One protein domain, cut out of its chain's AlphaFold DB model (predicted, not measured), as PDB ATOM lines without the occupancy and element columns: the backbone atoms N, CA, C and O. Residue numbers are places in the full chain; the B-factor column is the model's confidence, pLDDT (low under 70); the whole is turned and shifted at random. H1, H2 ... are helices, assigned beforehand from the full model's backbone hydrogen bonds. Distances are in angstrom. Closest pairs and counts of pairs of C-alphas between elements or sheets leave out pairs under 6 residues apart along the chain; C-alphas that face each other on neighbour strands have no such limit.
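What this domain is: This is residues 108 to 221 of the 227 residues of an uncharacterized protein of Rhizobium sp. NFR12 (UniProt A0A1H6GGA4). A rod is built along one long helix, H4: H1 and the short H5 pack alongside its last part, while H2, slanted, and H3, crosswise, pack on its first part. The printed part has 114 residues with five named helices, H1 to H5 in chain order, and is all helix. It is only just loose, close to extended: radius of gyration of the C-alphas 20.0 A, spans 61 by 23 by 20 A.

Where its parts are: H4, residues 175 to 209, runs 51.1 A from C-alpha 175 at (63.883, -69.066, 77.672) to C-alpha 209 at (60.733, -22.115, 97.494). H1 is residues 108 to 126, H2 134 to 152, H3 162 to 171, H5 213 to 219.

How they stand to each other: H4, the hub, touches H1 at a shallow tilt of 12 degrees, closest C-alphas Val 115 and Lys 204, 6.2 A. H2 touches H4 at a steep 55 degrees, closest C-alphas Ala 147 and Ala 179, 4.1 A. H4 and H5 form a hairpin. In the five helices every O i to N i+4 pair is within hydrogen-bond range.

The domain as a whole: The printed part has no cut, no long link and no residue under pLDDT 70.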
ATOM      1  N   ASP A 108      61.096 -15.064  88.157       94.38
ATOM      2  CA  ASP A 108      60.176 -16.016  87.536       94.38
ATOM      3  C   ASP A 108      60.750 -16.572  86.232       94.38
ATOM      4  O   ASP A 108      60.699 -17.786  86.009       94.38
ATOM      5  N   ALA A 109      61.397 -15.728  85.422       94.44
ATOM      6  CA  ALA A 109      62.153 -16.191  84.260       94.44
ATOM      7  C   ALA A 109      63.286 -17.152  84.665       94.44
ATOM      8  O   ALA A 109      63.453 -18.211  84.052       94.44
ATOM      9  N   VAL A 110      64.021 -16.835  85.739       96.44
ATOM     10  CA  VAL A 110      65.103 -17.693  86.255       96.44
ATOM     11  C   VAL A 110      64.565 -19.035  86.768       96.44
ATOM     12  O   VAL A 110      65.160 -20.081  86.499       96.44
ATOM     13  N   ARG A 111      63.420 -19.048  87.465       97.94
ATOM     14  CA  ARG A 111      62.759 -20.291  87.903       97.94
ATOM     15  C   ARG A 111      62.322 -21.150  86.723       97.94
ATOM     16  O   ARG A 111      62.528 -22.362  86.758       97.94
ATOM     17  N   LEU A 112      61.742 -20.546  85.688       97.75
ATOM     18  CA  LEU A 112      61.287 -21.272  84.503       97.75
ATOM     19  C   LEU A 112      62.453 -21.981  83.802       97.75
ATOM     20  O   LEU A 112      62.370 -23.178  83.522       97.75
ATOM     21  N   GLU A 113      63.558 -21.267  83.582       97.56
ATOM     22  CA  GLU A 113      64.770 -21.838  82.987       97.56
ATOM     23  C   GLU A 113      65.356 -22.964  83.857       97.56
ATOM     24  O   GLU A 113      65.748 -24.019  83.352       97.56
ATOM     25  N   ALA A 114      65.376 -22.777  85.179       98.31
ATOM     26  CA  ALA A 114      65.858 -23.782  86.119       98.31
ATOM     27  C   ALA A 114      65.008 -25.065  86.102       98.31
ATOM     28  O   ALA A 114      65.560 -26.167  86.144       98.31
ATOM     29  N   VAL A 115      63.681 -24.942  86.007       98.56
ATOM     30  CA  VAL A 115      62.768 -26.089  85.885       98.56
ATOM     31  C   VAL A 115      63.018 -26.854  84.586       98.56
ATOM     32  O   VAL A 115      63.139 -28.080  84.630       98.56
ATOM     33  N   ASP A 116      63.159 -26.153  83.456       98.31
ATOM     34  CA  ASP A 116      63.484 -26.775  82.165       98.31
ATOM     35  C   ASP A 116      64.832 -27.511  82.213       98.31
ATOM     36  O   ASP A 116      64.951 -28.657  81.774       98.31
ATOM     37  N   ARG A 117      65.851 -26.896  82.824       98.12
ATOM     38  CA  ARG A 117      67.157 -27.532  83.030       98.12
ATOM     39  C   ARG A 117      67.043 -28.826  83.838       98.12
ATOM     40  O   ARG A 117      67.692 -29.810  83.483       98.12
ATOM     41  N   VAL A 118      66.253 -28.831  84.912       98.69
ATOM     42  CA  VAL A 118      66.022 -30.026  85.737       98.69
ATOM     43  C   VAL A 118      65.326 -31.122  84.929       98.69
ATOM     44  O   VAL A 118      65.751 -32.274  84.991       98.69
ATOM     45  N   ASP A 119      64.307 -30.783  84.137       98.44
ATOM     46  CA  ASP A 119      63.604 -31.761  83.298       98.44
ATOM     47  C   ASP A 119      64.513 -32.348  82.210       98.44
ATOM     48  O   ASP A 119      64.557 -33.568  82.038       98.44
ATOM     49  N   ARG A 120      65.305 -31.507  81.530       98.06
ATOM     50  CA  ARG A 120      66.302 -31.968  80.554       98.06
ATOM     51  C   ARG A 120      67.391 -32.821  81.192       98.06
ATOM     52  O   ARG A 120      67.803 -33.808  80.592       98.06
ATOM     53  N   GLY A 121      67.850 -32.462  82.390       98.00
ATOM     54  CA  GLY A 121      68.834 -33.240  83.144       98.00
ATOM     55  C   GLY A 121      68.309 -34.624  83.522       98.00
ATOM     56  O   GLY A 121      68.988 -35.621  83.280       98.00
ATOM     57  N   ALA A 122      67.076 -34.686  84.033       98.19
ATOM     58  CA  ALA A 122      66.412 -35.945  84.347       98.19
ATOM     59  C   ALA A 122      66.299 -36.832  83.102       98.19
ATOM     60  O   ALA A 122      66.673 -38.001  83.147       98.19
ATOM     61  N   GLU A 123      65.834 -36.276  81.980       97.06
ATOM     62  CA  GLU A 123      65.682 -37.036  80.739       97.06
ATOM     63  C   GLU A 123      67.023 -37.511  80.180       97.06
ATOM     64  O   GLU A 123      67.184 -38.699  79.908       97.06
ATOM     65  N   ALA A 124      68.020 -36.628  80.089       96.50
ATOM     66  CA  ALA A 124      69.360 -36.993  79.635       96.50
ATOM     67  C   ALA A 124      69.959 -38.137  80.468       96.50
ATOM     68  O   ALA A 124      70.619 -39.017  79.920       96.50
ATOM     69  N   PHE A 125      69.692 -38.162  81.776       96.94
ATOM     70  CA  PHE A 125      70.152 -39.246  82.631       96.94
ATOM     71  C   PHE A 125      69.353 -40.544  82.428       96.94
ATOM     72  O   PHE A 125      69.966 -41.609  82.330       96.94
ATOM     73  N   ARG A 126      68.018 -40.485  82.256       95.94
ATOM     74  CA  ARG A 126      67.205 -41.664  81.871       95.94
ATOM     75  C   ARG A 126      67.752 -42.320  80.609       95.94
ATOM     76  O   ARG A 126      67.883 -43.541  80.561       95.94
ATOM     77  N   MET A 127      68.148 -41.507  79.634       94.56
ATOM     78  CA  MET A 127      68.696 -41.967  78.359       94.56
ATOM     79  C   MET A 127      70.006 -42.762  78.466       94.56
ATOM     80  O   MET A 127      70.418 -43.372  77.484       94.56
ATOM     81  N   THR A 128      70.651 -42.804  79.635       94.31
ATOM     82  CA  THR A 128      71.809 -43.685  79.868       94.31
ATOM     83  C   THR A 128      71.407 -45.132  80.187       94.31
ATOM     84  O   THR A 128      72.229 -46.037  80.052       94.31
ATOM     85  N   PHE A 129      70.141 -45.366  80.551       91.50
ATOM     86  CA  PHE A 129      69.592 -46.681  80.904       91.50
ATOM     87  C   PHE A 129      68.613 -47.229  79.863       91.50
ATOM     88  O   PHE A 129      68.418 -48.442  79.788       91.50
ATOM     89  N   ILE A 130      67.972 -46.355  79.078       91.06
ATOM     90  CA  ILE A 130      66.935 -46.742  78.114       91.06
ATOM     91  C   ILE A 130      67.269 -46.301  76.689       91.06
ATOM     92  O   ILE A 130      67.939 -45.298  76.461       91.06
ATOM     93  N   THR A 131      66.736 -47.038  75.715       91.31
ATOM     94  CA  THR A 131      66.766 -46.642  74.300       91.31
ATOM     95  C   THR A 131      65.514 -45.823  73.971       91.31
ATOM     96  O   THR A 131      64.412 -46.258  74.316       91.31
ATOM     97  N   PRO A 132      65.632 -44.663  73.296       88.06
ATOM     98  CA  PRO A 132      64.482 -43.816  73.017       88.06
ATOM     99  C   PRO A 132      63.669 -44.370  71.843       88.06
ATOM    100  O   PRO A 132      64.208 -44.985  70.923       88.06
ATOM    101  N   GLY A 133      62.369 -44.076  71.836       90.50
ATOM    102  CA  GLY A 133      61.493 -44.303  70.687       90.50
ATOM    103  C   GLY A 133      60.242 -45.109  71.022       90.50
ATOM    104  O   GLY A 133      60.304 -46.168  71.641       90.50
ATOM    105  N   PHE A 134      59.089 -44.634  70.547       86.69
ATOM    106  CA  PHE A 134      57.788 -45.252  70.828       86.69
ATOM    107  C   PHE A 134      57.704 -46.721  70.384       86.69
ATOM    108  O   PHE A 134      57.154 -47.549  71.104       86.69
ATOM    109  N   GLY A 135      58.306 -47.065  69.238       88.62
ATOM    110  CA  GLY A 135      58.377 -48.451  68.761       88.62
ATOM    111  C   GLY A 135      59.151 -49.376  69.706       88.62
ATOM    112  O   GLY A 135      58.699 -50.482  69.982       88.62
ATOM    113  N   GLN A 136      60.271 -48.899  70.256       88.81
ATOM    114  CA  GLN A 136      61.081 -49.661  71.214       88.81
ATOM    115  C   GLN A 136      60.341 -49.865  72.538       88.81
ATOM    116  O   GLN A 136      60.339 -50.967  73.082       88.81
ATOM    117  N   VAL A 137      59.639 -48.836  73.025       89.88
ATOM    118  CA  VAL A 137      58.847 -48.924  74.262       89.88
ATOM    119  C   VAL A 137      57.773 -50.009  74.167       89.88
ATOM    120  O   VAL A 137      57.637 -50.802  75.098       89.88
ATOM    121  N   MET A 138      57.048 -50.093  73.045       90.31
ATOM    122  CA  MET A 138      56.030 -51.135  72.849       90.31
ATOM    123  C   MET A 138      56.638 -52.542  72.890       90.31
ATOM    124  O   MET A 138      56.092 -53.428  73.547       90.31
ATOM    125  N   VAL A 139      57.794 -52.738  72.244       93.12
ATOM    126  CA  VAL A 139      58.511 -54.023  72.264       93.12
ATOM    127  C   VAL A 139      58.956 -54.375  73.683       93.12
ATOM    128  O   VAL A 139      58.736 -55.498  74.124       93.12
ATOM    129  N   TYR A 140      59.530 -53.431  74.436       92.38
ATOM    130  CA  TYR A 140      59.967 -53.685  75.814       92.38
ATOM    131  C   TYR A 140      58.809 -54.018  76.757       92.38
ATOM    132  O   TYR A 140      58.940 -54.922  77.580       92.38
ATOM    133  N   GLN A 141      57.670 -53.335  76.626       94.06
ATOM    134  CA  GLN A 141      56.482 -53.624  77.432       94.06
ATOM    135  C   GLN A 141      55.928 -55.021  77.144       94.06
ATOM    136  O   GLN A 141      55.667 -55.781  78.079       94.06
ATOM    137  N   GLN A 142      55.808 -55.383  75.865       96.69
ATOM    138  CA  GLN A 142      55.358 -56.711  75.454       96.69
ATOM    139  C   GLN A 142      56.327 -57.800  75.937       96.69
ATOM    140  O   GLN A 142      55.917 -58.779  76.558       96.69
ATOM    141  N   LYS A 143      57.630 -57.591  75.744       96.44
ATOM    142  CA  LYS A 143      58.683 -58.512  76.184       96.44
ATOM    143  C   LYS A 143      58.698 -58.708  77.704       96.44
ATOM    144  O   LYS A 143      58.886 -59.828  78.169       96.44
ATOM    145  N   LEU A 144      58.450 -57.656  78.487       97.38
ATOM    146  CA  LEU A 144      58.309 -57.759  79.944       97.38
ATOM    147  C   LEU A 144      57.083 -58.593  80.348       97.38
ATOM    148  O   LEU A 144      57.166 -59.381  81.292       97.38
ATOM    149  N   ALA A 145      55.950 -58.432  79.658       98.19
ATOM    150  CA  ALA A 145      54.754 -59.231  79.918       98.19
ATOM    151  C   ALA A 145      55.011 -60.725  79.649       98.19
ATOM    152  O   ALA A 145      54.689 -61.566  80.489       98.19
ATOM    153  N   GLU A 146      55.669 -61.044  78.534       98.44
ATOM    154  CA  GLU A 146      56.072 -62.410  78.180       98.44
ATOM    155  C   GLU A 146      57.067 -63.005  79.181       98.44
ATOM    156  O   GLU A 146      56.910 -64.148  79.617       98.44
ATOM    157  N   ALA A 147      58.063 -62.221  79.600       98.38
ATOM    158  CA  ALA A 147      59.027 -62.629  80.616       98.38
ATOM    159  C   ALA A 147      58.330 -62.985  81.938       98.38
ATOM    160  O   ALA A 147      58.551 -64.063  82.490       98.38
ATOM    161  N   ARG A 148      57.416 -62.129  82.414       98.25
ATOM    162  CA  ARG A 148      56.618 -62.394  83.623       98.25
ATOM    163  C   ARG A 148      55.756 -63.646  83.480       98.25
ATOM    164  O   ARG A 148      55.697 -64.440  84.416       98.25
ATOM    165  N   ALA A 149      55.131 -63.854  82.318       98.00
ATOM    166  CA  ALA A 149      54.351 -65.058  82.043       98.00
ATOM    167  C   ALA A 149      55.221 -66.324  82.092       98.00
ATOM    168  O   ALA A 149      54.822 -67.314  82.705       98.00
ATOM    169  N   LYS A 150      56.434 -66.282  81.524       98.06
ATOM    170  CA  LYS A 150      57.382 -67.404  81.557       98.06
ATOM    171  C   LYS A 150      57.910 -67.706  82.959       98.06
ATOM    172  O   LYS A 150      58.034 -68.878  83.308       98.06
ATOM    173  N   VAL A 151      58.205 -66.677  83.755       97.81
ATOM    174  CA  VAL A 151      58.636 -66.839  85.154       97.81
ATOM    175  C   VAL A 151      57.509 -67.436  86.005       97.81
ATOM    176  O   VAL A 151      57.754 -68.350  86.786       97.81
ATOM    177  N   ALA A 152      56.270 -66.967  85.833       97.75
ATOM    178  CA  ALA A 152      55.116 -67.467  86.583       97.75
ATOM    179  C   ALA A 152      54.679 -68.878  86.150       97.75
ATOM    180  O   ALA A 152      54.237 -69.673  86.979       97.75
ATOM    181  N   ASN A 153      54.802 -69.196  84.860       97.50
ATOM    182  CA  ASN A 153      54.477 -70.497  84.286       97.50
ATOM    183  C   ASN A 153      55.634 -71.001  83.399       97.50
ATOM    184  O   ASN A 153      55.675 -70.707  82.198       97.50
ATOM    185  N   PRO A 154      56.538 -71.839  83.941       96.00
ATOM    186  CA  PRO A 154      57.648 -72.412  83.179       96.00
ATOM    187  C   PRO A 154      57.221 -73.236  81.956       96.00
ATOM    188  O   PRO A 154      58.033 -73.439  81.051       96.00
ATOM    189  N   SER A 155      55.964 -73.680  81.885       96.62
ATOM    190  CA  SER A 155      55.398 -74.460  80.779       96.62
ATOM    191  C   SER A 155      54.537 -73.638  79.812       96.62
ATOM    192  O   SER A 155      53.874 -74.233  78.965       96.62
ATOM    193  N   VAL A 156      54.537 -72.299  79.906       97.31
ATOM    194  CA  VAL A 156      53.838 -71.427  78.940       97.31
ATOM    195  C   VAL A 156      54.250 -71.756  77.500       97.31
ATOM    196  O   VAL A 156      55.425 -72.041  77.232       97.31
ATOM    197  N   ALA A 157      53.275 -71.746  76.587       97.88
ATOM    198  CA  ALA A 157      53.479 -72.097  75.190       97.88
ATOM    199  C   ALA A 157      54.328 -71.044  74.465       97.88
ATOM    200  O   ALA A 157      54.149 -69.845  74.656       97.88
ATOM    201  N   ASP A 158      55.208 -71.484  73.566       97.75
ATOM    202  CA  ASP A 158      56.129 -70.594  72.845       97.75
ATOM    203  C   ASP A 158      55.410 -69.526  72.004       97.75
ATOM    204  O   ASP A 158      55.908 -68.412  71.866       97.75
ATOM    205  N   ALA A 159      54.213 -69.834  71.492       97.38
ATOM    206  CA  ALA A 159      53.383 -68.886  70.747       97.38
ATOM    207  C   ALA A 159      52.870 -67.712  71.607       97.38
ATOM    208  O   ALA A 159      52.512 -66.675  71.056       97.38
ATOM    209  N   GLU A 160      52.845 -67.863  72.934       97.38
ATOM    210  CA  GLU A 160      52.443 -66.814  73.881       97.38
ATOM    211  C   GLU A 160      53.627 -65.953  74.347       97.38
ATOM    212  O   GLU A 160      53.416 -64.907  74.954       97.38
ATOM    213  N   ILE A 161      54.868 -66.370  74.055       98.19
ATOM    214  CA  ILE A 161      56.101 -65.663  74.435       98.19
ATOM    215  C   ILE A 161      57.095 -65.492  73.260       98.19
ATOM    216  O   ILE A 161      58.284 -65.815  73.396       98.19
ATOM    217  N   PRO A 162      56.642 -65.021  72.079       98.19
ATOM    218  CA  PRO A 162      57.445 -65.019  70.856       98.19
ATOM    219  C   PRO A 162      58.738 -64.191  70.946       98.19
ATOM    220  O   PRO A 162      59.738 -64.578  70.338       98.19
ATOM    221  N   HIS A 163      58.771 -63.093  71.709       98.00
ATOM    222  CA  HIS A 163      59.977 -62.271  71.863       98.00
ATOM    223  C   HIS A 163      61.030 -62.985  72.714       98.00
ATOM    224  O   HIS A 163      62.211 -62.977  72.364       98.00
ATOM    225  N   ILE A 164      60.605 -63.647  73.795       98.44
ATOM    226  CA  ILE A 164      61.502 -64.437  74.653       98.44
ATOM    227  C   ILE A 164      62.069 -65.631  73.883       98.44
ATOM    228  O   ILE A 164      63.257 -65.923  73.991       98.44
ATOM    229  N   VAL A 165      61.245 -66.303  73.072       98.31
ATOM    230  CA  VAL A 165      61.691 -67.408  72.205       98.31
ATOM    231  C   VAL A 165      62.741 -66.924  71.204       98.31
ATOM    232  O   VAL A 165      63.800 -67.545  71.083       98.31
ATOM    233  N   ALA A 166      62.468 -65.817  70.508       98.00
ATOM    234  CA  ALA A 166      63.368 -65.274  69.496       98.00
ATOM    235  C   ALA A 166      64.722 -64.849  70.086       98.00
ATOM    236  O   ALA A 166      65.768 -65.158  69.514       98.00
ATOM    237  N   GLU A 167      64.732 -64.185  71.242       97.81
ATOM    238  CA  GLU A 167      65.975 -63.763  71.890       97.81
ATOM    239  C   GLU A 167      66.749 -64.927  72.510       97.81
ATOM    240  O   GLU A 167      67.973 -64.962  72.391       97.81
ATOM    241  N   ALA A 168      66.069 -65.900  73.124       98.00
ATOM    242  CA  ALA A 168      66.711 -67.112  73.637       98.00
ATOM    243  C   ALA A 168      67.480 -67.835  72.523       98.00
ATOM    244  O   ALA A 168      68.651 -68.177  72.694       98.00
ATOM    245  N   LEU A 169      66.859 -67.969  71.344       97.56
ATOM    246  CA  LEU A 169      67.510 -68.522  70.158       97.56
ATOM    247  C   LEU A 169      68.703 -67.666  69.705       97.56
ATOM    248  O   LEU A 169      69.780 -68.202  69.463       97.56
ATOM    249  N   ALA A 170      68.529 -66.345  69.611       98.00
ATOM    250  CA  ALA A 170      69.575 -65.436  69.140       98.00
ATOM    251  C   ALA A 170      70.783 -65.342  70.092       98.00
ATOM    252  O   ALA A 170      71.903 -65.109  69.645       98.00
ATOM    253  N   THR A 171      70.569 -65.527  71.397       97.06
ATOM    254  CA  THR A 171      71.597 -65.384  72.444       97.06
ATOM    255  C   THR A 171      72.136 -66.715  72.966       97.06
ATOM    256  O   THR A 171      73.009 -66.718  73.829       97.06
ATOM    257  N   SER A 172      71.655 -67.849  72.438       96.88
ATOM    258  CA  SER A 172      71.980 -69.203  72.924       96.88
ATOM    259  C   SER A 172      71.692 -69.419  74.420       96.88
ATOM    260  O   SER A 172      72.332 -70.252  75.060       96.88
ATOM    261  N   LYS A 173      70.731 -68.675  74.977       97.62
ATOM    262  CA  LYS A 173      70.251 -68.820  76.358       97.62
ATOM    263  C   LYS A 173      68.980 -69.654  76.398       97.62
ATOM    264  O   LYS A 173      68.251 -69.776  75.413       97.62
ATOM    265  N   THR A 174      68.654 -70.204  77.558       98.12
ATOM    266  CA  THR A 174      67.326 -70.774  77.781       98.12
ATOM    267  C   THR A 174      66.276 -69.663  77.877       98.12
ATOM    268  O   THR A 174      66.540 -68.546  78.315       98.12
ATOM    269  N   LYS A 175      65.027 -69.988  77.524       98.19
ATOM    270  CA  LYS A 175      63.883 -69.066  77.672       98.19
ATOM    271  C   LYS A 175      63.674 -68.615  79.123       98.19
ATOM    272  O   LYS A 175      63.176 -67.521  79.347       98.19
ATOM    273  N   ALA A 176      64.024 -69.466  80.092       97.94
ATOM    274  CA  ALA A 176      63.942 -69.133  81.509       97.94
ATOM    275  C   ALA A 176      65.004 -68.096  81.899       97.94
ATOM    276  O   ALA A 176      64.654 -67.096  82.516       97.94
ATOM    277  N   GLU A 177      66.260 -68.286  81.483       98.12
ATOM    278  CA  GLU A 177      67.336 -67.310  81.719       98.12
ATOM    279  C   GLU A 177      66.993 -65.949  81.107       98.12
ATOM    280  O   GLU A 177      67.034 -64.944  81.805       98.12
ATOM    281  N   VAL A 178      66.546 -65.915  79.845       98.19
ATOM    282  CA  VAL A 178      66.138 -64.657  79.194       98.19
ATOM    283  C   VAL A 178      64.982 -63.979  79.933       98.19
ATOM    284  O   VAL A 178      65.004 -62.769  80.141       98.19
ATOM    285  N   ALA A 179      63.965 -64.739  80.349       98.25
ATOM    286  CA  ALA A 179      62.839 -64.180  81.088       98.25
ATOM    287  C   ALA A 179      63.272 -63.589  82.443       98.25
ATOM    288  O   ALA A 179      62.829 -62.497  82.798       98.25
ATOM    289  N   HIS A 180      64.162 -64.268  83.171       98.06
ATOM    290  CA  HIS A 180      64.718 -63.743  84.417       98.06
ATOM    291  C   HIS A 180      65.564 -62.486  84.185       98.06
ATOM    292  O   HIS A 180      65.324 -61.490  84.865       98.06
ATOM    293  N   ASP A 181      66.452 -62.483  83.188       97.38
ATOM    294  CA  ASP A 181      67.284 -61.321  82.839       97.38
ATOM    295  C   ASP A 181      66.423 -60.079  82.539       97.38
ATOM    296  O   ASP A 181      66.723 -58.970  82.989       97.38
ATOM    297  N   VAL A 182      65.328 -60.252  81.788       97.06
ATOM    298  CA  VAL A 182      64.394 -59.164  81.452       97.06
ATOM    299  C   VAL A 182      63.693 -58.623  82.697       97.06
ATOM    300  O   VAL A 182      63.606 -57.404  82.863       97.06
ATOM    301  N   VAL A 183      63.187 -59.505  83.567       97.56
ATOM    302  CA  VAL A 183      62.509 -59.096  84.807       97.56
ATOM    303  C   VAL A 183      63.480 -58.369  85.735       97.56
ATOM    304  O   VAL A 183      63.164 -57.265  86.176       97.56
ATOM    305  N   GLU A 184      64.674 -58.919  85.957       96.56
ATOM    306  CA  GLU A 184      65.693 -58.315  86.821       96.56
ATOM    307  C   GLU A 184      66.135 -56.941  86.294       96.56
ATOM    308  O   GLU A 184      66.236 -55.966  87.044       96.56
ATOM    309  N   THR A 185      66.345 -56.825  84.979       94.50
ATOM    310  CA  THR A 185      66.697 -55.548  84.342       94.50
ATOM    311  C   THR A 185      65.600 -54.502  84.554       94.50
ATOM    312  O   THR A 185      65.895 -53.347  84.869       94.50
ATOM    313  N   PHE A 186      64.329 -54.893  84.417       95.06
ATOM    314  CA  PHE A 186      63.203 -53.990  84.647       95.06
ATOM    315  C   PHE A 186      63.092 -53.554  86.112       95.06
ATOM    316  O   PHE A 186      62.839 -52.381  86.383       95.06
ATOM    317  N   GLU A 187      63.291 -54.469  87.058       94.88
ATOM    318  CA  GLU A 187      63.275 -54.160  88.491       94.88
ATOM    319  C   GLU A 187      64.393 -53.185  88.868       94.88
ATOM    320  O   GLU A 187      64.155 -52.208  89.580       94.88
ATOM    321  N   ARG A 188      65.593 -53.368  88.310       93.31
ATOM    322  CA  ARG A 188      66.701 -52.423  88.490       93.31
ATOM    323  C   ARG A 188      66.369 -51.046  87.919       93.31
ATOM    324  O   ARG A 188      66.592 -50.033  88.580       93.31
ATOM    325  N   TRP A 189      65.783 -51.001  86.724       93.88
ATOM    326  CA  TRP A 189      65.325 -49.753  86.116       93.88
ATOM    327  C   TRP A 189      64.247 -49.048  86.950       93.88
ATOM    328  O   TRP A 189      64.284 -47.828  87.065       93.88
ATOM    329  N   GLN A 190      63.311 -49.778  87.565       95.19
ATOM    330  CA  GLN A 190      62.287 -49.187  88.440       95.19
ATOM    331  C   GLN A 190      62.910 -48.397  89.595       95.19
ATOM    332  O   GLN A 190      62.488 -47.271  89.859       95.19
ATOM    333  N   LEU A 191      63.941 -48.951  90.241       95.06
ATOM    334  CA  LEU A 191      64.644 -48.280  91.338       95.06
ATOM    335  C   LEU A 191      65.356 -47.007  90.856       95.06
ATOM    336  O   LEU A 191      65.188 -45.935  91.445       95.06
ATOM    337  N   VAL A 192      66.072 -47.100  89.731       95.62
ATOM    338  CA  VAL A 192      66.742 -45.955  89.096       95.62
ATOM    339  C   VAL A 192      65.733 -44.873  88.713       95.62
ATOM    340  O   VAL A 192      65.881 -43.713  89.096       95.62
ATOM    341  N   SER A 193      64.667 -45.241  88.003       95.81
ATOM    342  CA  SER A 193      63.634 -44.313  87.541       95.81
ATOM    343  C   SER A 193      62.927 -43.612  88.700       95.81
ATOM    344  O   SER A 193      62.636 -42.419  88.599       95.81
ATOM    345  N   ALA A 194      62.653 -44.322  89.797       96.88
ATOM    346  CA  ALA A 194      62.054 -43.734  90.992       96.88
ATOM    347  C   ALA A 194      62.999 -42.723  91.660       96.88
ATOM    348  O   ALA A 194      62.561 -41.636  92.038       96.88
ATOM    349  N   SER A 195      64.297 -43.037  91.748       96.81
ATOM    350  CA  SER A 195      65.316 -42.116  92.272       96.81
ATOM    351  C   SER A 195      65.423 -40.841  91.428       96.81
ATOM    352  O   SER A 195      65.384 -39.734  91.971       96.81
ATOM    353  N   ILE A 196      65.457 -40.973  90.096       98.06
ATOM    354  CA  ILE A 196      65.457 -39.832  89.165       98.06
ATOM    355  C   ILE A 196      64.231 -38.949  89.400       98.06
ATOM    356  O   ILE A 196      64.355 -37.729  89.505       98.06
ATOM    357  N   GLU A 197      63.045 -39.548  89.506       98.19
ATOM    358  CA  GLU A 197      61.810 -38.794  89.711       98.19
ATOM    359  C   GLU A 197      61.779 -38.085  91.069       98.19
ATOM    360  O   GLU A 197      61.411 -36.911  91.141       98.19
ATOM    361  N   GLY A 198      62.246 -38.751  92.129       98.06
ATOM    362  CA  GLY A 198      62.392 -38.149  93.452       98.06
ATOM    363  C   GLY A 198      63.297 -36.917  93.428       98.06
ATOM    364  O   GLY A 198      62.899 -35.850  93.899       98.06
ATOM    365  N   LYS A 199      64.478 -37.023  92.804       98.38
ATOM    366  CA  LYS A 199      65.419 -35.902  92.640       98.38
ATOM    367  C   LYS A 199      64.818 -34.761  91.819       98.38
ATOM    368  O   LYS A 199      64.919 -33.600  92.213       98.38
ATOM    369  N   ARG A 200      64.147 -35.084  90.709       98.56
ATOM    370  CA  ARG A 200      63.485 -34.107  89.834       98.56
ATOM    371  C   ARG A 200      62.422 -33.311  90.590       98.56
ATOM    372  O   ARG A 200      62.412 -32.084  90.528       98.56
ATOM    373  N   MET A 201      61.551 -33.996  91.327       98.56
ATOM    374  CA  MET A 201      60.483 -33.349  92.091       98.56
ATOM    375  C   MET A 201      61.020 -32.553  93.284       98.56
ATOM    376  O   MET A 201      60.554 -31.436  93.515       98.56
ATOM    377  N   ALA A 202      62.033 -33.065  93.988       98.50
ATOM    378  CA  ALA A 202      62.694 -32.342  95.074       98.50
ATOM    379  C   ALA A 202      63.350 -31.041  94.584       98.50
ATOM    380  O   ALA A 202      63.160 -29.988  95.192       98.50
ATOM    381  N   ALA A 203      64.051 -31.083  93.447       98.62
ATOM    382  CA  ALA A 203      64.671 -29.903  92.849       98.62
ATOM    383  C   ALA A 203      63.632 -28.850  92.440       98.62
ATOM    384  O   ALA A 203      63.794 -27.672  92.748       98.62
ATOM    385  N   LYS A 204      62.518 -29.259  91.817       98.62
ATOM    386  CA  LYS A 204      61.425 -28.334  91.466       98.62
ATOM    387  C   LYS A 204      60.777 -27.692  92.690       98.62
ATOM    388  O   LYS A 204      60.493 -26.498  92.664       98.62
ATOM    389  N   ALA A 205      60.578 -28.458  93.762       98.62
ATOM    390  CA  ALA A 205      60.073 -27.922  95.022       98.62
ATOM    391  C   ALA A 205      61.048 -26.897  95.632       98.62
ATOM    392  O   ALA A 205      60.624 -25.824  96.053       98.62
ATOM    393  N   ALA A 206      62.353 -27.186  95.612       98.50
ATOM    394  CA  ALA A 206      63.383 -26.265  96.086       98.50
ATOM    395  C   ALA A 206      63.476 -24.985  95.230       98.50
ATOM    396  O   ALA A 206      63.595 -23.896  95.783       98.50
ATOM    397  N   ILE A 207      63.351 -25.090  93.900       98.62
ATOM    398  CA  ILE A 207      63.295 -23.933  92.986       98.62
ATOM    399  C   ILE A 207      62.079 -23.047  93.294       98.62
ATOM    400  O   ILE A 207      62.203 -21.824  93.325       98.62
ATOM    401  N   ALA A 208      60.911 -23.648  93.537       98.00
ATOM    402  CA  ALA A 208      59.696 -22.905  93.863       98.00
ATOM    403  C   ALA A 208      59.808 -22.151  95.202       98.00
ATOM    404  O   ALA A 208      59.278 -21.051  95.325       98.00
ATOM    405  N   ALA A 209      60.513 -22.723  96.181       97.88
ATOM    406  CA  ALA A 209      60.733 -22.115  97.494       97.88
ATOM    407  C   ALA A 209      61.887 -21.093  97.531       97.88
ATOM    408  O   ALA A 209      62.038 -20.380  98.519       97.88
ATOM    409  N   ALA A 210      62.726 -21.029  96.495       97.75
ATOM    410  CA  ALA A 210      63.889 -20.152  96.469       97.75
ATOM    411  C   ALA A 210      63.492 -18.676  96.293       97.75
ATOM    412  O   ALA A 210      62.741 -18.323  95.381       97.75
ATOM    413  N   GLU A 211      64.053 -17.807  97.136       96.19
ATOM    414  CA  GLU A 211      63.774 -16.362  97.153       96.19
ATOM    415  C   GLU A 211      64.813 -15.531  96.381       96.19
ATOM    416  O   GLU A 211      64.621 -14.336  96.175       96.19
ATOM    417  N   THR A 212      65.907 -16.152  95.923       95.44
ATOM    418  CA  THR A 212      66.986 -15.479  95.184       95.44
ATOM    419  C   THR A 212      67.418 -16.272  93.954       95.44
ATOM    420  O   THR A 212      67.248 -17.494  93.885       95.44
ATOM    421  N   ALA A 213      68.020 -15.589  92.978       94.38
ATOM    422  CA  ALA A 213      68.528 -16.220  91.761       94.38
ATOM    423  C   ALA A 213      69.639 -17.240  92.062       94.38
ATOM    424  O   ALA A 213      69.702 -18.308  91.451       94.38
ATOM    425  N   GLU A 214      70.488 -16.950  93.047       94.94
ATOM    426  CA  GLU A 214      71.542 -17.844  93.519       94.94
ATOM    427  C   GLU A 214      70.955 -19.121  94.124       94.94
ATOM    428  O   GLU A 214      71.436 -20.218  93.832       94.94
ATOM    429  N   ALA A 215      69.888 -18.994  94.920       97.56
ATOM    430  CA  ALA A 215      69.196 -20.132  95.510       97.56
ATOM    431  C   ALA A 215      68.502 -20.989  94.439       97.56
ATOM    432  O   ALA A 215      68.620 -22.215  94.475       97.56
ATOM    433  N   VAL A 216      67.863 -20.371  93.437       98.25
ATOM    434  CA  VAL A 216      67.286 -21.094  92.286       98.25
ATOM    435  C   VAL A 216      68.372 -21.864  91.529       98.25
ATOM    436  O   VAL A 216      68.215 -23.051  91.232       98.25
ATOM    437  N   LYS A 217      69.510 -21.215  91.256       96.81
ATOM    438  CA  LYS A 217      70.646 -21.843  90.573       96.81
ATOM    439  C   LYS A 217      71.171 -23.044  91.355       96.81
ATOM    440  O   LYS A 217      71.374 -24.100  90.753       96.81
ATOM    441  N   ALA A 218      71.356 -22.902  92.666       97.62
ATOM    442  CA  ALA A 218      71.799 -23.988  93.535       97.62
ATOM    443  C   ALA A 218      70.796 -25.154  93.546       97.62
ATOM    444  O   ALA A 218      71.193 -26.298  93.350       97.62
ATOM    445  N   ALA A 219      69.497 -24.869  93.677       98.19
ATOM    446  CA  ALA A 219      68.441 -25.882  93.664       98.19
ATOM    447  C   ALA A 219      68.352 -26.655  92.332       98.19
ATOM    448  O   ALA A 219      67.995 -27.832  92.317       98.19
ATOM    449  N   SER A 220      68.705 -26.016  91.212       97.81
ATOM    450  CA  SER A 220      68.728 -26.648  89.883       97.81
ATOM    451  C   SER A 220      69.956 -27.534  89.616       97.81
ATOM    452  O   SER A 220      69.995 -28.259  88.619       97.81
ATOM    453  N   ALA A 221      70.977 -27.478  90.478       97.50
ATOM    454  CA  ALA A 221      72.209 -28.250  90.344       97.50
ATOM    455  C   ALA A 221      72.036 -29.661  90.928       97.50
ATOM    456  O   ALA A 221      72.561 -29.990  91.988       97.50
TER     457      ALA A 221